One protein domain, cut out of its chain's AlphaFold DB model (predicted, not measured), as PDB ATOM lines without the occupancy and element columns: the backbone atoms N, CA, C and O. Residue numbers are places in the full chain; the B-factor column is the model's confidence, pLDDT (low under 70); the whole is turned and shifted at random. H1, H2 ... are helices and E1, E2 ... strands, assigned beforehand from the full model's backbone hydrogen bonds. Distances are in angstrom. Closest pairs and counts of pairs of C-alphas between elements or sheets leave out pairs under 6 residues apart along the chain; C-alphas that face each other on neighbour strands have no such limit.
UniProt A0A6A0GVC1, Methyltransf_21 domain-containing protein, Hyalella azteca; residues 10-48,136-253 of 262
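Overview. This is residues 10 to 48 and 136 to 253 of the 262 residues of the protein "Methyltransf_21 domain-containing protein" of Hyalella azteca (UniProt A0A6A0GVC1). A long hairpin, E1 and E2, leads at one end into two short crossed helices, H2 and H3, and at the other into a wide loop, residues 158 to 181; H1 reaches away from H2, so that H1 and this loop lie at the two ends of the longest axis. A second, small lobe holds the parallel pair E3 and E4 with H4 and H5, loosely joined. The printed part has 157 residues with five named helices and four named strands, in the order H1, H2, E1, E2, H3, E3, H4, E4, H5; the class is mixed, helices and strands, with under half of the residues in named elements. It is only just loose, close to compact, with a radius of gyration of the C-alphas of 18.3 A, and spans 58 by 45 by 35 A.

Arrangement. E1, residues 148 to 157, and E2, residues 182 to 192, form an antiparallel hairpin at 155 degrees, with N 152 and O 187 2.8 A apart, within hydrogen-bond range. E2 bends by 57 degrees at residue 188, and residues 140 to 141 pair parallel with its residues 191 to 192. A tight link leads to H3, residues 194 to 201, which touches H2, residues 32 to 41, about perpendicular at 78 degrees; their closest C-alphas, Leu 35 and Ala 200, are 4.6 A apart. H1, residues 10 to 22, is close to H2 but not clearly touching, with C-alphas 19 and 34 closest at 7.5 A. E3, residues 208 to 211, and E4, residues 237 to 239, are parallel at 23 degrees, with N 211 and O 238 3.0 A apart, within hydrogen-bond range. With H4, residues 217 to 223, they make a strand-helix-strand unit, two parallel strands with a helix between, whose crossover is right-handed. H5, residues 245 to 251, is close to H4 but not clearly touching, running the same way at a shallow tilt of 10 degrees, with C-alphas 218 and 248 closest at 7.6 A. Every O i to N i+4 pair is within hydrogen-bond range in H1, H2, H3 and H4; in H5 1 of 3 is, and 0 of 4 O i to N i+3 pairs.

Along the chain. H1 measures 18.4 A from C-alpha 10 at (244.403, 257.355, 150.315), H2 14.2 A, E1 28.7 A and E2 29.4 A. H3, E3, H4 and E4 are shorter, and H5 ends at C-alpha 251 at (275.916, 282.169, 122.051).

Size, cuts and confidence. The C-alphas farthest apart, of Glu 10 and Gly 177, are 59.6 A apart. Residues 49 to 135 are not printed; C-alphas 48 and 136 are 14.0 A apart across this cut. The links E1 to E2 and H4 to E4 are long. Mean pLDDT of the printed part is 76.0, and residues 157 to 182 and 232 to 253 are under 70.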
ATOM      1  N   GLU A  10     243.544 256.608 149.392       74.31
ATOM      2  CA  GLU A  10     244.403 257.355 150.315       74.31
ATOM      3  C   GLU A  10     245.823 257.501 149.750       74.31
ATOM      4  O   GLU A  10     246.328 258.613 149.615       74.31
ATOM      5  N   THR A  11     246.400 256.405 149.248       73.25
ATOM      6  CA  THR A  11     247.720 256.414 148.594       73.25
ATOM      7  C   THR A  11     247.748 257.308 147.346       73.25
ATOM      8  O   THR A  11     248.739 257.989 147.075       73.25
ATOM      9  N   LEU A  12     246.676 257.310 146.546       73.19
ATOM     10  CA  LEU A  12     246.545 258.192 145.381       73.19
ATOM     11  C   LEU A  12     246.444 259.663 145.792       73.19
ATOM     12  O   LEU A  12     247.015 260.526 145.122       73.19
ATOM     13  N   ASN A  13     245.742 259.950 146.889       77.56
ATOM     14  CA  ASN A  13     245.623 261.298 147.420       77.56
ATOM     15  C   ASN A  13     246.973 261.811 147.937       77.56
ATOM     16  O   ASN A  13     247.371 262.915 147.576       77.56
ATOM     17  N   ASP A  14     247.724 260.986 148.667       77.19
ATOM     18  CA  ASP A  14     249.058 261.335 149.170       77.19
ATOM     19  C   ASP A  14     250.046 261.613 148.035       77.19
ATOM     20  O   ASP A  14     250.733 262.635 148.041       77.19
ATOM     21  N   LYS A  15     250.055 260.772 146.994       80.06
ATOM     22  CA  LYS A  15     250.869 261.006 145.789       80.06
ATOM     23  C   LYS A  15     250.469 262.288 145.055       80.06
ATOM     24  O   LYS A  15     251.329 262.975 144.503       80.06
ATOM     25  N   ARG A  16     249.175 262.632 145.039       80.81
ATOM     26  CA  ARG A  16     248.695 263.894 144.454       80.81
ATOM     27  C   ARG A  16     249.148 265.094 145.283       80.81
ATOM     28  O   ARG A  16     249.546 266.096 144.699       80.81
ATOM     29  N   GLN A  17     249.106 264.997 146.610       82.50
ATOM     30  CA  GLN A  17     249.597 266.051 147.497       82.50
ATOM     31  C   GLN A  17     251.107 266.241 147.343       82.50
ATOM     32  O   GLN A  17     251.545 267.367 147.136       82.50
ATOM     33  N   GLU A  18     251.893 265.161 147.348       85.62
ATOM     34  CA  GLU A  18     253.339 265.203 147.082       85.62
ATOM     35  C   GLU A  18     253.638 265.939 145.767       85.62
ATOM     36  O   GLU A  18     254.458 266.854 145.738       85.62
ATOM     37  N   LEU A  19     252.934 265.592 144.685       84.81
ATOM     38  CA  LEU A  19     253.117 266.240 143.389       84.81
ATOM     39  C   LEU A  19     252.805 267.744 143.436       84.81
ATOM     40  O   LEU A  19     253.557 268.533 142.871       84.81
ATOM     41  N   LEU A  20     251.730 268.147 144.120       84.81
ATOM     42  CA  LEU A  20     251.384 269.562 144.292       84.81
ATOM     43  C   LEU A  20     252.448 270.317 145.093       84.81
ATOM     44  O   LEU A  20     252.762 271.452 144.752       84.81
ATOM     45  N   TRP A  21     253.044 269.690 146.110       83.38
ATOM     46  CA  TRP A  21     254.173 270.271 146.840       83.38
ATOM     47  C   TRP A  21     255.405 270.437 145.953       83.38
ATOM     48  O   TRP A  21     256.088 271.457 146.029       83.38
ATOM     49  N   ARG A  22     255.665 269.464 145.078       84.19
ATOM     50  CA  ARG A  22     256.808 269.473 144.156       84.19
ATOM     51  C   ARG A  22     256.677 270.472 143.008       84.19
ATOM     52  O   ARG A  22     257.683 270.747 142.362       84.19
ATOM     53  N   LEU A  23     255.504 271.076 142.800       86.00
ATOM     54  CA  LEU A  23     255.352 272.236 141.913       86.00
ATOM     55  C   LEU A  23     256.114 273.476 142.400       86.00
ATOM     56  O   LEU A  23     256.431 274.348 141.596       86.00
ATOM     57  N   ASN A  24     256.441 273.532 143.696       82.19
ATOM     58  CA  ASN A  24     257.316 274.562 144.257       82.19
ATOM     59  C   ASN A  24     258.812 274.277 143.978       82.19
ATOM     60  O   ASN A  24     259.659 275.098 144.318       82.19
ATOM     61  N   GLY A  25     259.125 273.135 143.349       74.44
ATOM     62  CA  GLY A  25     260.412 272.801 142.741       74.44
ATOM     63  C   GLY A  25     261.334 271.853 143.538       74.44
ATOM     64  O   GLY A  25     261.174 271.688 144.748       74.44
ATOM     65  N   PRO A  26     262.329 271.229 142.863       82.69
ATOM     66  CA  PRO A  26     262.347 270.934 141.431       82.69
ATOM     67  C   PRO A  26     261.669 269.580 141.130       82.69
ATOM     68  O   PRO A  26     261.955 268.543 141.739       82.69
ATOM     69  N   ILE A  27     260.782 269.577 140.137       88.25
ATOM     70  CA  ILE A  27     260.288 268.372 139.459       88.25
ATOM     71  C   ILE A  27     260.767 268.420 138.001       88.25
ATOM     72  O   ILE A  27     260.626 269.481 137.389       88.25
ATOM     73  N   PRO A  28     261.357 267.335 137.458       87.00
ATOM     74  CA  PRO A  28     261.788 267.306 136.062       87.00
ATOM     75  C   PRO A  28     260.659 267.705 135.112       87.00
ATOM     76  O   PRO A  28     259.506 267.316 135.313       87.00
ATOM     77  N   GLN A  29     261.001 268.498 134.100       90.56
ATOM     78  CA  GLN A  29     260.067 269.082 133.133       90.56
ATOM     79  C   GLN A  29     259.276 268.053 132.306       90.56
ATOM     80  O   GLN A  29     258.179 268.375 131.847       90.56
ATOM     81  N   ASP A  30     259.796 266.833 132.176       92.06
ATOM     82  CA  ASP A  30     259.237 265.702 131.434       92.06
ATOM     83  C   ASP A  30     258.552 264.644 132.333       92.06
ATOM     84  O   ASP A  30     258.074 263.626 131.827       92.06
ATOM     85  N   ASP A  31     258.459 264.857 133.660       92.94
ATOM     86  CA  ASP A  31     257.816 263.897 134.575       92.94
ATOM     87  C   ASP A  31     256.357 263.647 134.126       92.94
ATOM     88  O   ASP A  31     255.543 264.575 134.128       92.94
ATOM     89  N   PRO A  32     255.954 262.403 133.798       94.00
ATOM     90  CA  PRO A  32     254.617 262.135 133.265       94.00
ATOM     91  C   PRO A  32     253.475 262.581 134.188       94.00
ATOM     92  O   PRO A  32     252.381 262.912 133.723       94.00
ATOM     93  N   ARG A  33     253.712 262.610 135.507       92.88
ATOM     94  CA  ARG A  33     252.730 263.093 136.486       92.88
ATOM     95  C   ARG A  33     252.592 264.609 136.410       92.88
ATOM     96  O   ARG A  33     251.475 265.110 136.522       92.88
ATOM     97  N   LEU A  34     253.702 265.319 136.201       94.06
ATOM     98  CA  LEU A  34     253.703 266.758 135.958       94.06
ATOM     99  C   LEU A  34     252.939 267.078 134.673       94.06
ATOM    100  O   LEU A  34     252.019 267.886 134.720       94.06
ATOM    101  N   LEU A  35     253.252 266.399 133.564       96.06
ATOM    102  CA  LEU A  35     252.587 266.620 132.274       96.06
ATOM    103  C   LEU A  35     251.068 266.418 132.372       96.06
ATOM    104  O   LEU A  35     250.290 267.252 131.905       96.06
ATOM    105  N   ALA A  36     250.632 265.347 133.047       95.31
ATOM    106  CA  ALA A  36     249.215 265.084 133.287       95.31
ATOM    107  C   ALA A  36     248.552 266.194 134.121       95.31
ATOM    108  O   ALA A  36     247.454 266.644 133.789       95.31
ATOM    109  N   LEU A  37     249.221 266.665 135.177       94.62
ATOM    110  CA  LEU A  37     248.715 267.735 136.036       94.62
ATOM    111  C   LEU A  37     248.641 269.080 135.302       94.62
ATOM    112  O   LEU A  37     247.654 269.801 135.448       94.62
ATOM    113  N   VAL A  38     249.660 269.411 134.507       96.56
ATOM    114  CA  VAL A  38     249.712 270.621 133.675       96.56
ATOM    115  C   VAL A  38     248.562 270.622 132.678       96.56
ATOM    116  O   VAL A  38     247.804 271.592 132.622       96.56
ATOM    117  N   ARG A  39     248.345 269.500 131.984       97.38
ATOM    118  CA  ARG A  39     247.215 269.332 131.064       97.38
ATOM    119  C   ARG A  39     245.855 269.451 131.752       97.38
ATOM    120  O   ARG A  39     244.937 270.012 131.167       97.38
ATOM    121  N   GLU A  40     245.710 268.923 132.968       95.69
ATOM    122  CA  GLU A  40     244.447 268.962 133.724       95.69
ATOM    123  C   GLU A  40     244.137 270.363 134.276       95.69
ATOM    124  O   GLU A  40     242.983 270.789 134.253       95.69
ATOM    125  N   LYS A  41     245.141 271.060 134.823       94.94
ATOM    126  CA  LYS A  41     244.921 272.234 135.684       94.94
ATOM    127  C   LYS A  41     245.371 273.567 135.106       94.94
ATOM    128  O   LYS A  41     244.835 274.593 135.518       94.94
ATOM    129  N   PHE A  42     246.355 273.562 134.215       97.12
ATOM    130  CA  PHE A  42     247.024 274.783 133.760       97.12
ATOM    131  C   PHE A  42     246.843 275.047 132.265       97.12
ATOM    132  O   PHE A  42     247.126 276.147 131.814       97.12
ATOM    133  N   LEU A  43     246.332 274.078 131.502       98.25
ATOM    134  CA  LEU A  43     246.041 274.231 130.080       98.25
ATOM    135  C   LEU A  43     244.532 274.270 129.840       98.25
ATOM    136  O   LEU A  43     243.803 273.328 130.154       98.25
ATOM    137  N   VAL A  44     244.059 275.363 129.249       97.88
ATOM    138  CA  VAL A  44     242.662 275.539 128.847       97.88
ATOM    139  C   VAL A  44     242.546 275.254 127.346       97.88
ATOM    140  O   VAL A  44     243.259 275.883 126.563       97.88
ATOM    141  N   PRO A  45     241.678 274.316 126.918       97.31
ATOM    142  CA  PRO A  45     241.538 273.975 125.507       97.31
ATOM    143  C   PRO A  45     240.847 275.087 124.706       97.31
ATOM    144  O   PRO A  45     239.978 275.777 125.255       97.31
ATOM    145  N   PRO A  46     241.146 275.203 123.398       95.75
ATOM    146  CA  PRO A  46     240.386 276.065 122.502       95.75
ATOM    147  C   PRO A  46     238.905 275.646 122.449       95.75
ATOM    148  O   PRO A  46     238.561 274.482 122.708       95.75
ATOM    149  N   PRO A  47     237.990 276.566 122.095       91.31
ATOM    150  CA  PRO A  47     236.581 276.239 121.928       91.31
ATOM    151  C   PRO A  47     236.380 275.238 120.778       91.31
ATOM    152  O   PRO A  47     237.070 275.272 119.764       91.31
ATOM    153  N   LYS A  48     235.373 274.359 120.901       86.56
ATOM    154  CA  LYS A  48     235.048 273.352 119.864       86.56
ATOM    155  C   LYS A  48     234.628 273.965 118.528       86.56
ATOM    156  O   LYS A  48     234.736 273.326 117.488       86.56
ATOM    157  N   THR A 136     245.269 278.015 126.026       98.50
ATOM    158  CA  THR A 136     245.683 279.131 126.882       98.50
ATOM    159  C   THR A 136     246.196 278.638 128.229       98.50
ATOM    160  O   THR A 136     245.690 277.646 128.763       98.50
ATOM    161  N   ALA A 137     247.213 279.307 128.777       98.44
ATOM    162  CA  ALA A 137     247.835 278.932 130.045       98.44
ATOM    163  C   ALA A 137     248.073 280.154 130.962       98.44
ATOM    164  O   ALA A 137     248.806 281.062 130.564       98.44
ATOM    165  N   PRO A 138     247.498 280.185 132.186       97.31
ATOM    166  CA  PRO A 138     247.710 281.247 133.170       97.31
ATOM    167  C   PRO A 138     248.966 280.977 134.006       97.31
ATOM    168  O   PRO A 138     248.897 280.750 135.216       97.31
ATOM    169  N   VAL A 139     250.110 280.878 133.337       96.94
ATOM    170  CA  VAL A 139     251.397 280.487 133.931       96.94
ATOM    171  C   VAL A 139     252.492 281.403 133.413       96.94
ATOM    172  O   VAL A 139     252.324 282.032 132.370       96.94
ATOM    173  N   CYS A 140     253.623 281.453 134.108       94.62
ATOM    174  CA  CYS A 140     254.833 282.056 133.557       94.62
ATOM    175  C   CYS A 140     255.755 280.987 132.947       94.62
ATOM    176  O   CYS A 140     255.596 279.786 133.196       94.62
ATOM    177  N   LEU A 141     256.721 281.411 132.136       94.44
ATOM    178  CA  LEU A 141     257.782 280.525 131.669       94.44
ATOM    179  C   LEU A 141     258.917 280.507 132.693       94.44
ATOM    180  O   LEU A 141     259.436 281.550 133.078       94.44
ATOM    181  N   SER A 142     259.286 279.314 133.153       92.12
ATOM    182  CA  SER A 142     260.412 279.136 134.067       92.12
ATOM    183  C   SER A 142     261.726 279.414 133.339       92.12
ATOM    184  O   SER A 142     261.925 279.000 132.197       92.12
ATOM    185  N   HIS A 143     262.653 280.073 134.032       88.88
ATOM    186  CA  HIS A 143     264.037 280.236 133.572       88.88
ATOM    187  C   HIS A 143     264.877 278.965 133.803       88.88
ATOM    188  O   HIS A 143     266.064 278.916 133.475       88.88
ATOM    189  N   ASN A 144     264.271 277.937 134.396       88.31
ATOM    190  CA  ASN A 144     264.865 276.656 134.717       88.31
ATOM    191  C   ASN A 144     264.182 275.523 133.933       88.31
ATOM    192  O   ASN A 144     263.077 275.657 133.417       88.31
ATOM    193  N   SER A 145     264.822 274.355 133.910       89.38
ATOM    194  CA  SER A 145     264.273 273.123 133.317       89.38
ATOM    195  C   SER A 145     263.375 272.342 134.300       89.38
ATOM    196  O   SER A 145     263.408 271.112 134.349       89.38
ATOM    197  N   TYR A 146     262.640 273.045 135.170       90.81
ATOM    198  CA  TYR A 146     261.746 272.458 136.176       90.81
ATOM    199  C   TYR A 146     260.602 273.411 136.546       90.81
ATOM    200  O   TYR A 146     260.683 274.614 136.322       90.81
ATOM    201  N   ALA A 147     259.529 272.875 137.136       92.88
ATOM    202  CA  ALA A 147     258.430 273.696 137.647       92.88
ATOM    203  C   ALA A 147     258.838 274.465 138.914       92.88
ATOM    204  O   ALA A 147     259.442 273.888 139.822       92.88
ATOM    205  N   GLU A 148     258.464 275.740 138.991       89.75
ATOM    206  CA  GLU A 148     258.746 276.611 140.136       89.75
ATOM    207  C   GLU A 148     257.635 277.645 140.346       89.75
ATOM    208  O   GLU A 148     256.824 277.892 139.452       89.75
ATOM    209  N   LYS A 149     257.616 278.280 141.519       88.88
ATOM    210  CA  LYS A 149     256.776 279.451 141.776       88.88
ATOM    211  C   LYS A 149     257.628 280.695 141.931       88.88
ATOM    212  O   LYS A 149     258.643 280.671 142.623       88.88
ATOM    213  N   VAL A 150     257.166 281.790 141.341       88.00
ATOM    214  CA  VAL A 150     257.825 283.095 141.426       88.00
ATOM    215  C   VAL A 150     256.821 284.162 141.836       88.00
ATOM    216  O   VAL A 150     255.618 284.004 141.641       88.00
ATOM    217  N   TYR A 151     257.314 285.272 142.381       87.56
ATOM    218  CA  TYR A 151     256.499 286.465 142.579       87.56
ATOM    219  C   TYR A 151     256.639 287.380 141.369       87.56
ATOM    220  O   TYR A 151     257.706 287.953 141.144       87.56
ATOM    221  N   LEU A 152     255.563 287.527 140.600       84.31
ATOM    222  CA  LEU A 152     255.510 288.446 139.473       84.31
ATOM    223  C   LEU A 152     255.084 289.830 139.962       84.31
ATOM    224  O   LEU A 152     254.057 289.978 140.627       84.31
ATOM    225  N   LYS A 153     255.874 290.852 139.626       81.38
ATOM    226  CA  LYS A 153     255.516 292.248 139.879       81.38
ATOM    227  C   LYS A 153     254.511 292.706 138.826       81.38
ATOM    228  O   LYS A 153     254.819 292.714 137.642       81.38
ATOM    229  N   MET A 154     253.358 293.174 139.274       77.94
ATOM    230  CA  MET A 154     252.320 293.745 138.425       77.94
ATOM    231  C   MET A 154     252.233 295.239 138.642       77.94
ATOM    232  O   MET A 154     252.222 295.684 139.787       77.94
ATOM    233  N   ASN A 155     252.111 296.012 137.570       72.62
ATOM    234  CA  ASN A 155     251.862 297.444 137.665       72.62
ATOM    235  C   ASN A 155     250.378 297.745 137.419       72.62
ATOM    236  O   ASN A 155     249.704 297.103 136.610       72.62
ATOM    237  N   HIS A 156     249.865 298.729 138.147       70.31
ATOM    238  CA  HIS A 156     248.470 299.154 138.126       70.31
ATOM    239  C   HIS A 156     248.401 300.669 138.059       70.31
ATOM    240  O   HIS A 156     249.228 301.346 138.662       70.31
ATOM    241  N   VAL A 157     247.373 301.197 137.398       63.03
ATOM    242  CA  VAL A 157     247.061 302.631 137.392       63.03
ATOM    243  C   VAL A 157     245.794 302.858 138.222       63.03
ATOM    244  O   VAL A 157     244.747 302.272 137.954       63.03
ATOM    245  N   ALA A 158     245.895 303.675 139.268       55.78
ATOM    246  CA  ALA A 158     244.860 303.950 140.264       55.78
ATOM    247  C   ALA A 158     243.735 304.849 139.731       55.78
ATOM    248  O   ALA A 158     242.614 304.787 140.233       55.78
ATOM    249  N   ILE A 159     244.009 305.658 138.705       54.06
ATOM    250  CA  ILE A 159     243.019 306.510 138.041       54.06
ATOM    251  C   ILE A 159     242.791 305.958 136.637       54.06
ATOM    252  O   ILE A 159     243.639 306.098 135.768       54.06
ATOM    253  N   ARG A 160     241.631 305.336 136.397       47.97
ATOM    254  CA  ARG A 160     241.202 304.955 135.043       47.97
ATOM    255  C   ARG A 160     240.830 306.215 134.261       47.97
ATOM    256  O   ARG A 160     239.693 306.680 134.359       47.97
ATOM    257  N   HIS A 161     241.733 306.745 133.443       45.53
ATOM    258  CA  HIS A 161     241.281 307.557 132.314       45.53
ATOM    259  C   HIS A 161     240.638 306.632 131.262       45.53
ATOM    260  O   HIS A 161     241.152 305.540 131.033       45.53
ATOM    261  N   PRO A 162     239.537 307.023 130.588       42.16
ATOM    262  CA  PRO A 162     238.897 306.198 129.554       42.16
ATOM    263  C   PRO A 162     239.830 305.796 128.399       42.16
ATOM    264  O   PRO A 162     239.565 304.819 127.710       42.16
ATOM    265  N   SER A 163     240.913 306.552 128.197       42.75
ATOM    266  CA  SER A 163     241.975 306.303 127.217       42.75
ATOM    267  C   SER A 163     243.144 305.468 127.752       42.75
ATOM    268  O   SER A 163     244.020 305.100 126.980       42.75
ATOM    269  N   GLN A 164     243.190 305.171 129.053       42.16
ATOM    270  CA  GLN A 164     244.209 304.316 129.659       42.16
ATOM    271  C   GLN A 164     243.681 302.884 129.701       42.16
ATOM    272  O   GLN A 164     243.185 302.402 130.723       42.16
ATOM    273  N   LYS A 165     243.777 302.188 128.567       45.31
ATOM    274  CA  LYS A 165     243.854 300.730 128.622       45.31
ATOM    275  C   LYS A 165     245.186 300.403 129.287       45.31
ATOM    276  O   LYS A 165     246.226 300.907 128.872       45.31
ATOM    277  N   ILE A 166     245.135 299.639 130.374       44.56
ATOM    278  CA  ILE A 166     246.337 299.122 131.022       44.56
ATOM    279  C   ILE A 166     246.955 298.158 130.008       44.56
ATOM    280  O   ILE A 166     246.512 297.021 129.890       44.56
ATOM    281  N   LEU A 167     247.917 298.654 129.232       46.72
ATOM    282  CA  LEU A 167     248.891 297.817 128.551       46.72
ATOM    283  C   LEU A 167     249.559 297.003 129.661       46.72
ATOM    284  O   LEU A 167     249.936 297.574 130.690       46.72
ATOM    285  N   GLY A 168     249.603 295.682 129.514       40.41
ATOM    286  CA  GLY A 168     250.170 294.733 130.476       40.41
ATOM    287  C   GLY A 168     251.684 294.835 130.530       40.41
ATOM    288  O   GLY A 168     252.387 293.849 130.390       40.41
ATOM    289  N   ASN A 169     252.174 296.048 130.729       44.66
ATOM    290  CA  ASN A 169     253.569 296.364 130.722       44.66
ATOM    291  C   ASN A 169     254.124 296.212 132.142       44.66
ATOM    292  O   ASN A 169     253.822 296.991 133.061       44.66
ATOM    293  N   SER A 170     255.069 295.288 132.288       40.44
ATOM    294  CA  SER A 170     256.101 295.366 133.329       40.44
ATOM    295  C   SER A 170     256.893 296.681 133.226       40.44
ATOM    296  O   SER A 170     257.444 297.141 134.229       40.44
ATOM    297  N   HIS A 171     256.873 297.339 132.057       33.62
ATOM    298  CA  HIS A 171     257.425 298.670 131.812       33.62
ATOM    299  C   HIS A 171     256.431 299.617 131.138       33.62
ATOM    300  O   HIS A 171     256.366 299.695 129.916       33.62
ATOM    301  N   ILE A 172     255.631 300.342 131.926       40.34
ATOM    302  CA  ILE A 172     254.831 301.464 131.412       40.34
ATOM    303  C   ILE A 172     255.761 302.327 130.546       40.34
ATOM    304  O   ILE A 172     256.742 302.862 131.069       40.34
ATOM    305  N   GLN A 173     255.473 302.471 129.247       36.00
ATOM    306  CA  GLN A 173     256.010 303.602 128.493       36.00
ATOM    307  C   GLN A 173     255.439 304.840 129.174       36.00
ATOM    308  O   GLN A 173     254.260 305.161 129.033       36.00
ATOM    309  N   ALA A 174     256.248 305.448 130.040       34.31
ATOM    310  CA  ALA A 174     255.852 306.610 130.801       34.31
ATOM    311  C   ALA A 174     255.408 307.684 129.808       34.31
ATOM    312  O   ALA A 174     256.229 308.217 129.063       34.31
ATOM    313  N   ILE A 175     254.117 308.022 129.804       38.22
ATOM    314  CA  ILE A 175     253.694 309.316 129.280       38.22
ATOM    315  C   ILE A 175     254.369 310.336 130.205       38.22
ATOM    316  O   ILE A 175     254.067 310.324 131.408       38.22
ATOM    317  N   PRO A 176     255.303 311.171 129.710       35.66
ATOM    318  CA  PRO A 176     256.041 312.091 130.564       35.66
ATOM    319  C   PRO A 176     255.053 312.977 131.338       35.66
ATOM    320  O   PRO A 176     254.300 313.734 130.729       35.66
ATOM    321  N   GLY A 177     255.029 312.848 132.672       43.84
ATOM    322  CA  GLY A 177     254.191 313.661 133.565       43.84
ATOM    323  C   GLY A 177     253.033 312.965 134.301       43.84
ATOM    324  O   GLY A 177     252.216 313.674 134.878       43.84
ATOM    325  N   THR A 178     252.936 311.627 134.319       47.28
ATOM    326  CA  THR A 178     251.833 310.892 134.997       47.28
ATOM    327  C   THR A 178     252.293 309.852 136.034       47.28
ATOM    328  O   THR A 178     251.749 308.757 136.121       47.28
ATOM    329  N   GLU A 179     253.292 310.182 136.862       49.44
ATOM    330  CA  GLU A 179     253.693 309.315 137.991       49.44
ATOM    331  C   GLU A 179     252.664 309.289 139.142       49.44
ATOM    332  O   GLU A 179     252.735 308.437 140.029       49.44
ATOM    333  N   GLU A 180     251.664 310.180 139.134       51.75
ATOM    334  CA  GLU A 180     250.559 310.127 140.092       51.75
ATOM    335  C   GLU A 180     249.620 308.953 139.783       51.75
ATOM    336  O   GLU A 180     248.894 308.940 138.790       51.75
ATOM    337  N   GLY A 181     249.603 307.966 140.682       59.38
ATOM    338  CA  GLY A 181     248.613 306.893 140.681       59.38
ATOM    339  C   GLY A 181     249.101 305.539 140.174       59.38
ATOM    340  O   GLY A 181     248.280 304.637 140.080       59.38
ATOM    341  N   VAL A 182     250.387 305.326 139.890       65.69
ATOM    342  CA  VAL A 182     250.886 303.966 139.612       65.69
ATOM    343  C   VAL A 182     251.215 303.249 140.922       65.69
ATOM    344  O   VAL A 182     251.949 303.777 141.755       65.69
ATOM    345  N   TYR A 183     250.698 302.036 141.117       71.06
ATOM    346  CA  TYR A 183     251.098 301.162 142.225       71.06
ATOM    347  C   TYR A 183     251.429 299.765 141.717       71.06
ATOM    348  O   TYR A 183     250.935 299.340 140.672       71.06
ATOM    349  N   SER A 184     252.271 299.042 142.455       77.25
ATOM    350  CA  SER A 184     252.622 297.667 142.114       77.25
ATOM    351  C   SER A 184     252.036 296.675 143.111       77.25
ATOM    352  O   SER A 184     252.041 296.931 144.316       77.25
ATOM    353  N   THR A 185     251.575 295.532 142.615       80.00
ATOM    354  CA  THR A 185     251.281 294.347 143.432       80.00
ATOM    355  C   THR A 185     252.249 293.227 143.074       80.00
ATOM    356  O   THR A 185     252.952 293.297 142.066       80.00
ATOM    357  N   PHE A 186     252.312 292.210 143.926       83.38
ATOM    358  CA  PHE A 186     253.079 291.000 143.669       83.38
ATOM    359  C   PHE A 186     252.131 289.819 143.767       83.38
ATOM    360  O   PHE A 186     251.468 289.658 144.790       83.38
ATOM    361  N   GLU A 187     252.079 289.013 142.716       84.31
ATOM    362  CA  GLU A 187     251.275 287.796 142.678       84.31
ATOM    363  C   GLU A 187     252.202 286.586 142.602       84.31
ATOM    364  O   GLU A 187     253.198 286.599 141.876       84.31
ATOM    365  N   GLU A 188     251.895 285.545 143.372       89.81
ATOM    366  CA  GLU A 188     252.611 284.274 143.282       89.81
ATOM    367  C   GLU A 188     252.086 283.491 142.070       89.81
ATOM    368  O   GLU A 188     250.924 283.083 142.043       89.81
ATOM    369  N   ILE A 189     252.940 283.273 141.072       90.62
ATOM    370  CA  ILE A 189     252.585 282.631 139.806       90.62
ATOM    371  C   ILE A 189     253.336 281.308 139.666       90.62
ATOM    372  O   ILE A 189     254.530 281.210 139.953       90.62
ATOM    373  N   GLN A 190     252.621 280.279 139.205       95.06
ATOM    374  CA  GLN A 190     253.231 279.013 138.816       95.06
ATOM    375  C   GLN A 190     253.910 279.164 137.457       95.06
ATOM    376  O   GLN A 190     253.301 279.643 136.501       95.06
ATOM    377  N   CYS A 191     255.141 278.678 137.368       94.12
ATOM    378  CA  CYS A 191     255.928 278.694 136.153       94.12
ATOM    379  C   CYS A 191     256.355 277.288 135.756       94.12
ATOM    380  O   CYS A 191     256.591 276.420 136.606       94.12
ATOM    381  N   PHE A 192     256.452 277.076 134.450       96.00
ATOM    382  CA  PHE A 192     256.872 275.815 133.854       96.00
ATOM    383  C   PHE A 192     257.899 276.076 132.762       96.00
ATOM    384  O   PHE A 192     257.840 277.104 132.087       96.00
ATOM    385  N   ALA A 193     258.816 275.133 132.558       94.75
ATOM    386  CA  ALA A 193     259.607 275.121 131.339       94.75
ATOM    387  C   ALA A 193     258.658 275.035 130.130       94.75
ATOM    388  O   ALA A 193     257.637 274.341 130.179       94.75
ATOM    389  N   ILE A 194     258.993 275.719 129.034       94.88
ATOM    390  CA  ILE A 194     258.190 275.673 127.799       94.88
ATOM    391  C   ILE A 194     258.018 274.233 127.288       94.88
ATOM    392  O   ILE A 194     256.947 273.864 126.811       94.88
ATOM    393  N   GLU A 195     259.036 273.396 127.489       94.75
ATOM    394  CA  GLU A 195     259.001 271.961 127.214       94.75
ATOM    395  C   GLU A 195     257.844 271.254 127.917       94.75
ATOM    396  O   GLU A 195     257.062 270.568 127.268       94.75
ATOM    397  N   THR A 196     257.666 271.484 129.223       96.56
ATOM    398  CA  THR A 196     256.566 270.897 129.997       96.56
ATOM    399  C   THR A 196     255.209 271.223 129.377       96.56
ATOM    400  O   THR A 196     254.342 270.352 129.294       96.56
ATOM    401  N   LEU A 197     255.004 272.468 128.932       97.88
ATOM    402  CA  LEU A 197     253.739 272.900 128.331       97.88
ATOM    403  C   LEU A 197     253.497 272.213 126.980       97.88
ATOM    404  O   LEU A 197     252.394 271.730 126.723       97.88
ATOM    405  N   LEU A 198     254.528 272.136 126.139       97.50
ATOM    406  CA  LEU A 198     254.444 271.540 124.807       97.50
ATOM    407  C   LEU A 198     254.294 270.013 124.872       97.50
ATOM    408  O   LEU A 198     253.388 269.466 124.240       97.50
ATOM    409  N   LEU A 199     255.062 269.328 125.722       96.50
ATOM    410  CA  LEU A 199     254.910 267.895 125.984       96.50
ATOM    411  C   LEU A 199     253.532 267.563 126.565       96.50
ATOM    412  O   LEU A 199     252.893 266.610 126.120       96.50
ATOM    413  N   ALA A 200     253.008 268.372 127.493       97.81
ATOM    414  CA  ALA A 200     251.657 268.186 128.026       97.81
ATOM    415  C   ALA A 200     250.571 268.317 126.941       97.81
ATOM    416  O   ALA A 200     249.490 267.734 127.075       97.81
ATOM    417  N   LEU A 201     250.848 269.041 125.852       97.88
ATOM    418  CA  LEU A 201     249.990 269.147 124.672       97.88
ATOM    419  C   LEU A 201     250.267 268.082 123.600       97.88
ATOM    420  O   LEU A 201     249.448 267.944 122.691       97.88
ATOM    421  N   ASN A 202     251.326 267.279 123.748       96.75
ATOM    422  CA  ASN A 202     251.896 266.402 122.719       96.75
ATOM    423  C   ASN A 202     252.340 267.170 121.461       96.75
ATOM    424  O   ASN A 202     252.110 266.722 120.338       96.75
ATOM    425  N   ILE A 203     252.945 268.342 121.652       95.75
ATOM    426  CA  ILE A 203     253.495 269.178 120.586       95.75
ATOM    427  C   ILE A 203     255.017 269.078 120.625       95.75
ATOM    428  O   ILE A 203     255.638 269.405 121.629       95.75
ATOM    429  N   SER A 204     255.610 268.650 119.514       92.38
ATOM    430  CA  SER A 204     257.066 268.597 119.315       92.38
ATOM    431  C   SER A 204     257.540 269.518 118.190       92.38
ATOM    432  O   SER A 204     258.719 269.524 117.850       92.38
ATOM    433  N   HIS A 205     256.623 270.267 117.570       91.81
ATOM    434  CA  HIS A 205     256.911 271.146 116.442       91.81
ATOM    435  C   HIS A 205     256.121 272.447 116.558       91.81
ATOM    436  O   HIS A 205     254.890 272.445 116.593       91.81
ATOM    437  N   VAL A 206     256.850 273.555 116.631       91.75
ATOM    438  CA  VAL A 206     256.334 274.920 116.711       91.75
ATOM    439  C   VAL A 206     256.817 275.672 115.474       91.75
ATOM    440  O   VAL A 206     258.006 275.758 115.209       91.75
ATOM    441  N   HIS A 207     255.900 276.222 114.692       90.38
ATOM    442  CA  HIS A 207     256.231 276.902 113.437       90.38
ATOM    443  C   HIS A 207     256.622 278.369 113.679       90.38
ATOM    444  O   HIS A 207     257.406 278.950 112.933       90.38
ATOM    445  N   PHE A 208     256.086 278.962 114.750       90.12
ATOM    446  CA  PHE A 208     256.358 280.336 115.156       90.12
ATOM    447  C   PHE A 208     256.348 280.462 116.682       90.12
ATOM    448  O   PHE A 208     255.403 280.002 117.324       90.12
ATOM    449  N   PHE A 209     257.370 281.090 117.269       90.75
ATOM    450  CA  PHE A 209     257.420 281.355 118.708       90.75
ATOM    451  C   PHE A 209     257.650 282.851 118.969       90.75
ATOM    452  O   PHE A 209     258.762 283.359 118.840       90.75
ATOM    453  N   SER A 210     256.588 283.554 119.357       89.81
ATOM    454  CA  SER A 210     256.656 284.914 119.892       89.81
ATOM    455  C   SER A 210     256.941 284.849 121.394       89.81
ATOM    456  O   SER A 210     256.165 284.263 122.153       89.81
ATOM    457  N   LEU A 211     258.079 285.403 121.812       87.81
ATOM    458  CA  LEU A 211     258.512 285.435 123.204       87.81
ATOM    459  C   LEU A 211     258.718 286.892 123.631       87.81
ATOM    460  O   LEU A 211     259.764 287.487 123.373       87.81
ATOM    461  N   ASP A 212     257.694 287.438 124.279       84.75
ATOM    462  CA  ASP A 212     257.638 288.809 124.778       84.75
ATOM    463  C   ASP A 212     257.137 288.804 126.226       84.75
ATOM    464  O   ASP A 212     255.970 289.032 126.522       84.75
ATOM    465  N   ILE A 213     258.020 288.437 127.152       81.12
ATOM    466  CA  ILE A 213     257.665 288.308 128.573       81.12
ATOM    467  C   ILE A 213     258.211 289.467 129.410       81.12
ATOM    468  O   ILE A 213     258.266 289.367 130.637       81.12
ATOM    469  N   GLU A 214     258.595 290.563 128.748       71.81
ATOM    470  CA  GLU A 214     259.087 291.793 129.372       71.81
ATOM    471  C   GLU A 214     260.308 291.550 130.290       71.81
ATOM    472  O   GLU A 214     260.473 292.187 131.340       71.81
ATOM    473  N   GLY A 215     261.178 290.611 129.892       72.44
ATOM    474  CA  GLY A 215     262.422 290.236 130.560       72.44
ATOM    475  C   GLY A 215     262.565 288.736 130.859       72.44
ATOM    476  O   GLY A 215     261.634 288.067 131.289       72.44
ATOM    477  N   GLY A 216     263.788 288.208 130.722       79.69
ATOM    478  CA  GLY A 216     264.115 286.801 131.022       79.69
ATOM    479  C   GLY A 216     264.108 285.874 129.801       79.69
ATOM    480  O   GLY A 216     264.457 284.698 129.909       79.69
ATOM    481  N   GLU A 217     263.821 286.415 128.617       82.44
ATOM    482  CA  GLU A 217     263.730 285.690 127.350       82.44
ATOM    483  C   GLU A 217     265.014 284.915 127.040       82.44
ATOM    484  O   GLU A 217     264.976 283.759 126.627       82.44
ATOM    485  N   LEU A 218     266.172 285.534 127.287       81.25
ATOM    486  CA  LEU A 218     267.467 284.896 127.064       81.25
ATOM    487  C   LEU A 218     267.657 283.650 127.940       81.25
ATOM    488  O   LEU A 218     268.223 282.665 127.474       81.25
ATOM    489  N   GLU A 219     267.211 283.682 129.196       84.75
ATOM    490  CA  GLU A 219     267.359 282.533 130.095       84.75
ATOM    491  C   GLU A 219     266.449 281.379 129.672       84.75
ATOM    492  O   GLU A 219     266.883 280.227 129.677       84.75
ATOM    493  N   ILE A 220     265.247 281.689 129.179       87.56
ATOM    494  CA  ILE A 220     264.359 280.702 128.554       87.56
ATOM    495  C   ILE A 220     265.026 280.091 127.320       87.56
ATOM    496  O   ILE A 220     265.103 278.869 127.204       87.56
ATOM    497  N   LEU A 221     265.565 280.914 126.416       85.69
ATOM    498  CA  LEU A 221     266.186 280.431 125.179       85.69
ATOM    499  C   LEU A 221     267.451 279.603 125.419       85.69
ATOM    500  O   LEU A 221     267.677 278.621 124.717       85.69
ATOM    501  N   LYS A 222     268.260 279.946 126.429       84.38
ATOM    502  CA  LYS A 222     269.425 279.141 126.839       84.38
ATOM    503  C   LYS A 222     269.041 277.742 127.326       84.38
ATOM    504  O   LYS A 222     269.881 276.845 127.294       84.38
ATOM    505  N   LYS A 223     267.821 277.574 127.836       86.44
ATOM    506  CA  LYS A 223     267.294 276.307 128.362       86.44
ATOM    507  C   LYS A 223     266.302 275.631 127.425       86.44
ATOM    508  O   LYS A 223     265.803 274.563 127.761       86.44
ATOM    509  N   PHE A 224     266.028 276.225 126.268       86.19
ATOM    510  CA  PHE A 224     265.076 275.679 125.319       86.19
ATOM    511  C   PHE A 224     265.601 274.355 124.725       86.19
ATOM    512  O   PHE A 224     266.742 274.311 124.251       86.19
ATOM    513  N   PRO A 225     264.792 273.282 124.703       85.31
ATOM    514  CA  PRO A 225     265.212 271.951 124.256       85.31
ATOM    515  C   PRO A 225     265.156 271.810 122.728       85.31
ATOM    516  O   PRO A 225     264.330 271.082 122.179       85.31
ATOM    517  N   PHE A 226     266.038 272.500 122.005       83.62
ATOM    518  CA  PHE A 226     266.043 272.472 120.533       83.62
ATOM    519  C   PHE A 226     266.283 271.080 119.922       83.62
ATOM    520  O   PHE A 226     266.000 270.884 118.742       83.62
ATOM    521  N   ASP A 227     266.796 270.129 120.707       83.50
ATOM    522  CA  ASP A 227     266.986 268.738 120.283       83.50
ATOM    523  C   ASP A 227     265.679 267.920 120.318       83.50
ATOM    524  O   ASP A 227     265.566 266.908 119.628       83.50
ATOM    525  N   GLU A 228     264.685 268.358 121.096       82.38
ATOM    526  CA  GLU A 228     263.415 267.644 121.306       82.38
ATOM    527  C   GLU A 228     262.230 268.367 120.659       82.38
ATOM    528  O   GLU A 228     261.279 267.733 120.195       82.38
ATOM    529  N   ILE A 229     262.297 269.700 120.606       83.06
ATOM    530  CA  ILE A 229     261.251 270.567 120.071       83.06
ATOM    531  C   ILE A 229     261.789 271.299 118.851       83.06
ATOM    532  O   ILE A 229     262.639 272.189 118.950       83.06
ATOM    533  N   LEU A 230     261.243 270.944 117.690       82.44
ATOM    534  CA  LEU A 230     261.546 271.622 116.443       82.44
ATOM    535  C   LEU A 230     260.861 272.987 116.433       82.44
ATOM    536  O   LEU A 230     259.645 273.075 116.595       82.44
ATOM    537  N   VAL A 231     261.641 274.039 116.194       75.56
ATOM    538  CA  VAL A 231     261.118 275.357 115.831       75.56
ATOM    539  C   VAL A 231     261.510 275.633 114.385       75.56
ATOM    540  O   VAL A 231     262.709 275.605 114.085       75.56
ATOM    541  N   ASP A 232     260.531 275.835 113.493       67.69
ATOM    542  CA  ASP A 232     260.801 276.027 112.058       67.69
ATOM    543  C   ASP A 232     261.719 277.207 111.858       67.69
ATOM    544  O   ASP A 232     261.315 278.330 112.106       67.69
ATOM    545  N   ASN A 233     262.945 276.928 111.413       57.41
ATOM    546  CA  ASN A 233     264.057 277.862 111.378       57.41
ATOM    547  C   ASN A 233     264.225 278.643 112.693       57.41
ATOM    548  O   ASN A 233     263.408 279.437 113.135       57.41
ATOM    549  N   LYS A 234     265.423 278.571 113.258       52.50
ATOM    550  CA  LYS A 234     265.871 279.384 114.401       52.50
ATOM    551  C   LYS A 234     265.634 280.915 114.278       52.50
ATOM    552  O   LYS A 234     265.842 281.635 115.247       52.50
ATOM    553  N   GLN A 235     265.225 281.389 113.099       50.75
ATOM    554  CA  GLN A 235     264.859 282.762 112.748       50.75
ATOM    555  C   GLN A 235     263.385 283.119 113.040       50.75
ATOM    556  O   GLN A 235     263.067 284.301 113.069       50.75
ATOM    557  N   HIS A 236     262.487 282.146 113.258       60.41
ATOM    558  CA  HIS A 236     261.059 282.385 113.544       60.41
ATOM    559  C   HIS A 236     260.765 282.525 115.049       60.41
ATOM    560  O   HIS A 236     259.619 282.411 115.489       60.41
ATOM    561  N   ILE A 237     261.806 282.757 115.853       63.38
ATOM    562  CA  ILE A 237     261.663 283.208 117.234       63.38
ATOM    563  C   ILE A 237     261.730 284.730 117.208       63.38
ATOM    564  O   ILE A 237     262.776 285.286 116.874       63.38
ATOM    565  N   ILE A 238     260.628 285.393 117.547       65.25
ATOM    566  CA  ILE A 238     260.598 286.854 117.674       65.25
ATOM    567  C   ILE A 238     260.742 287.219 119.145       65.25
ATOM    568  O   ILE A 238     260.037 286.677 119.997       65.25
ATOM    569  N   LEU A 239     261.663 288.145 119.409       62.56
ATOM    570  CA  LEU A 239     261.928 288.717 120.723       62.56
ATOM    571  C   LEU A 239     261.684 290.221 120.656       62.56
ATOM    572  O   LEU A 239     262.361 290.920 119.902       62.56
ATOM    573  N   GLU A 240     260.761 290.709 121.474       59.38
ATOM    574  CA  GLU A 240     260.462 292.143 121.640       59.38
ATOM    575  C   GLU A 240     261.396 292.817 122.676       59.38
ATOM    576  O   GLU A 240     261.219 293.971 123.058       59.38
ATOM    577  N   ALA A 241     262.478 292.146 123.094       52.16
ATOM    578  CA  ALA A 241     263.459 292.718 124.014       52.16
ATOM    579  C   ALA A 241     264.618 293.428 123.285       52.16
ATOM    580  O   ALA A 241     265.482 292.798 122.666       52.16
ATOM    581  N   SER A 242     264.732 294.740 123.511       44.41
ATOM    582  CA  SER A 242     265.802 295.655 123.050       44.41
ATOM    583  C   SER A 242     267.250 295.268 123.430       44.41
ATOM    584  O   SER A 242     268.197 295.958 123.061       44.41
ATOM    585  N   ARG A 243     267.465 294.173 124.175       43.12
ATOM    586  CA  ARG A 243     268.782 293.731 124.684       43.12
ATOM    587  C   ARG A 243     269.186 292.304 124.303       43.12
ATOM    588  O   ARG A 243     270.292 291.887 124.637       43.12
ATOM    589  N   ALA A 244     268.336 291.546 123.611       48.78
ATOM    590  CA  ALA A 244     268.597 290.129 123.329       48.78
ATOM    591  C   ALA A 244     269.559 289.890 122.139       48.78
ATOM    592  O   ALA A 244     270.176 288.830 122.030       48.78
ATOM    593  N   LYS A 245     269.731 290.900 121.277       45.31
ATOM    594  CA  LYS A 245     270.442 290.836 119.988       45.31
ATOM    595  C   LYS A 245     271.924 290.452 120.095       45.31
ATOM    596  O   LYS A 245     272.359 289.502 119.454       45.31
ATOM    597  N   GLU A 246     272.698 291.141 120.936       44.31
ATOM    598  CA  GLU A 246     274.152 290.909 121.045       44.31
ATOM    599  C   GLU A 246     274.514 289.543 121.656       44.31
ATOM    600  O   GLU A 246     275.566 288.980 121.350       44.31
ATOM    601  N   LEU A 247     273.640 288.985 122.501       45.78
ATOM    602  CA  LEU A 247     273.895 287.746 123.244       45.78
ATOM    603  C   LEU A 247     273.487 286.477 122.480       45.78
ATOM    604  O   LEU A 247     274.095 285.426 122.686       45.78
ATOM    605  N   LEU A 248     272.487 286.547 121.598       51.44
ATOM    606  CA  LEU A 248     271.942 285.361 120.921       51.44
ATOM    607  C   LEU A 248     272.709 284.985 119.647       51.44
ATOM    608  O   LEU A 248     272.977 283.795 119.441       51.44
ATOM    609  N   ASP A 249     273.164 285.977 118.873       48.41
ATOM    610  CA  ASP A 249     274.040 285.763 117.709       48.41
ATOM    611  C   ASP A 249     275.379 285.120 118.121       48.41
ATOM    612  O   ASP A 249     275.917 284.265 117.417       48.41
ATOM    613  N   THR A 250     275.908 285.497 119.290       44.31
ATOM    614  CA  THR A 250     277.210 285.035 119.796       44.31
ATOM    615  C   THR A 250     277.153 283.697 120.539       44.31
ATOM    616  O   THR A 250     278.148 282.973 120.537       44.31
ATOM    617  N   THR A 251     276.011 283.337 121.146       45.59
ATOM    618  CA  THR A 251     275.916 282.169 122.051       45.59
ATOM    619  C   THR A 251     275.185 280.964 121.446       45.59
ATOM    620  O   THR A 251     275.542 279.831 121.761       45.59
ATOM    621  N   LEU A 252     274.177 281.164 120.584       50.41
ATOM    622  CA  LEU A 252     273.300 280.072 120.110       50.41
ATOM    623  C   LEU A 252     273.299 279.875 118.580       50.41
ATOM    624  O   LEU A 252     272.653 278.946 118.076       50.41
ATOM    625  N   GLY A 253     274.014 280.730 117.835       44.62
ATOM    626  CA  GLY A 253     274.040 280.708 116.366       44.62
ATOM    627  C   GLY A 253     272.666 280.969 115.730       44.62
ATOM    628  O   GLY A 253     272.404 280.507 114.619       44.62
TER     629      GLY A 253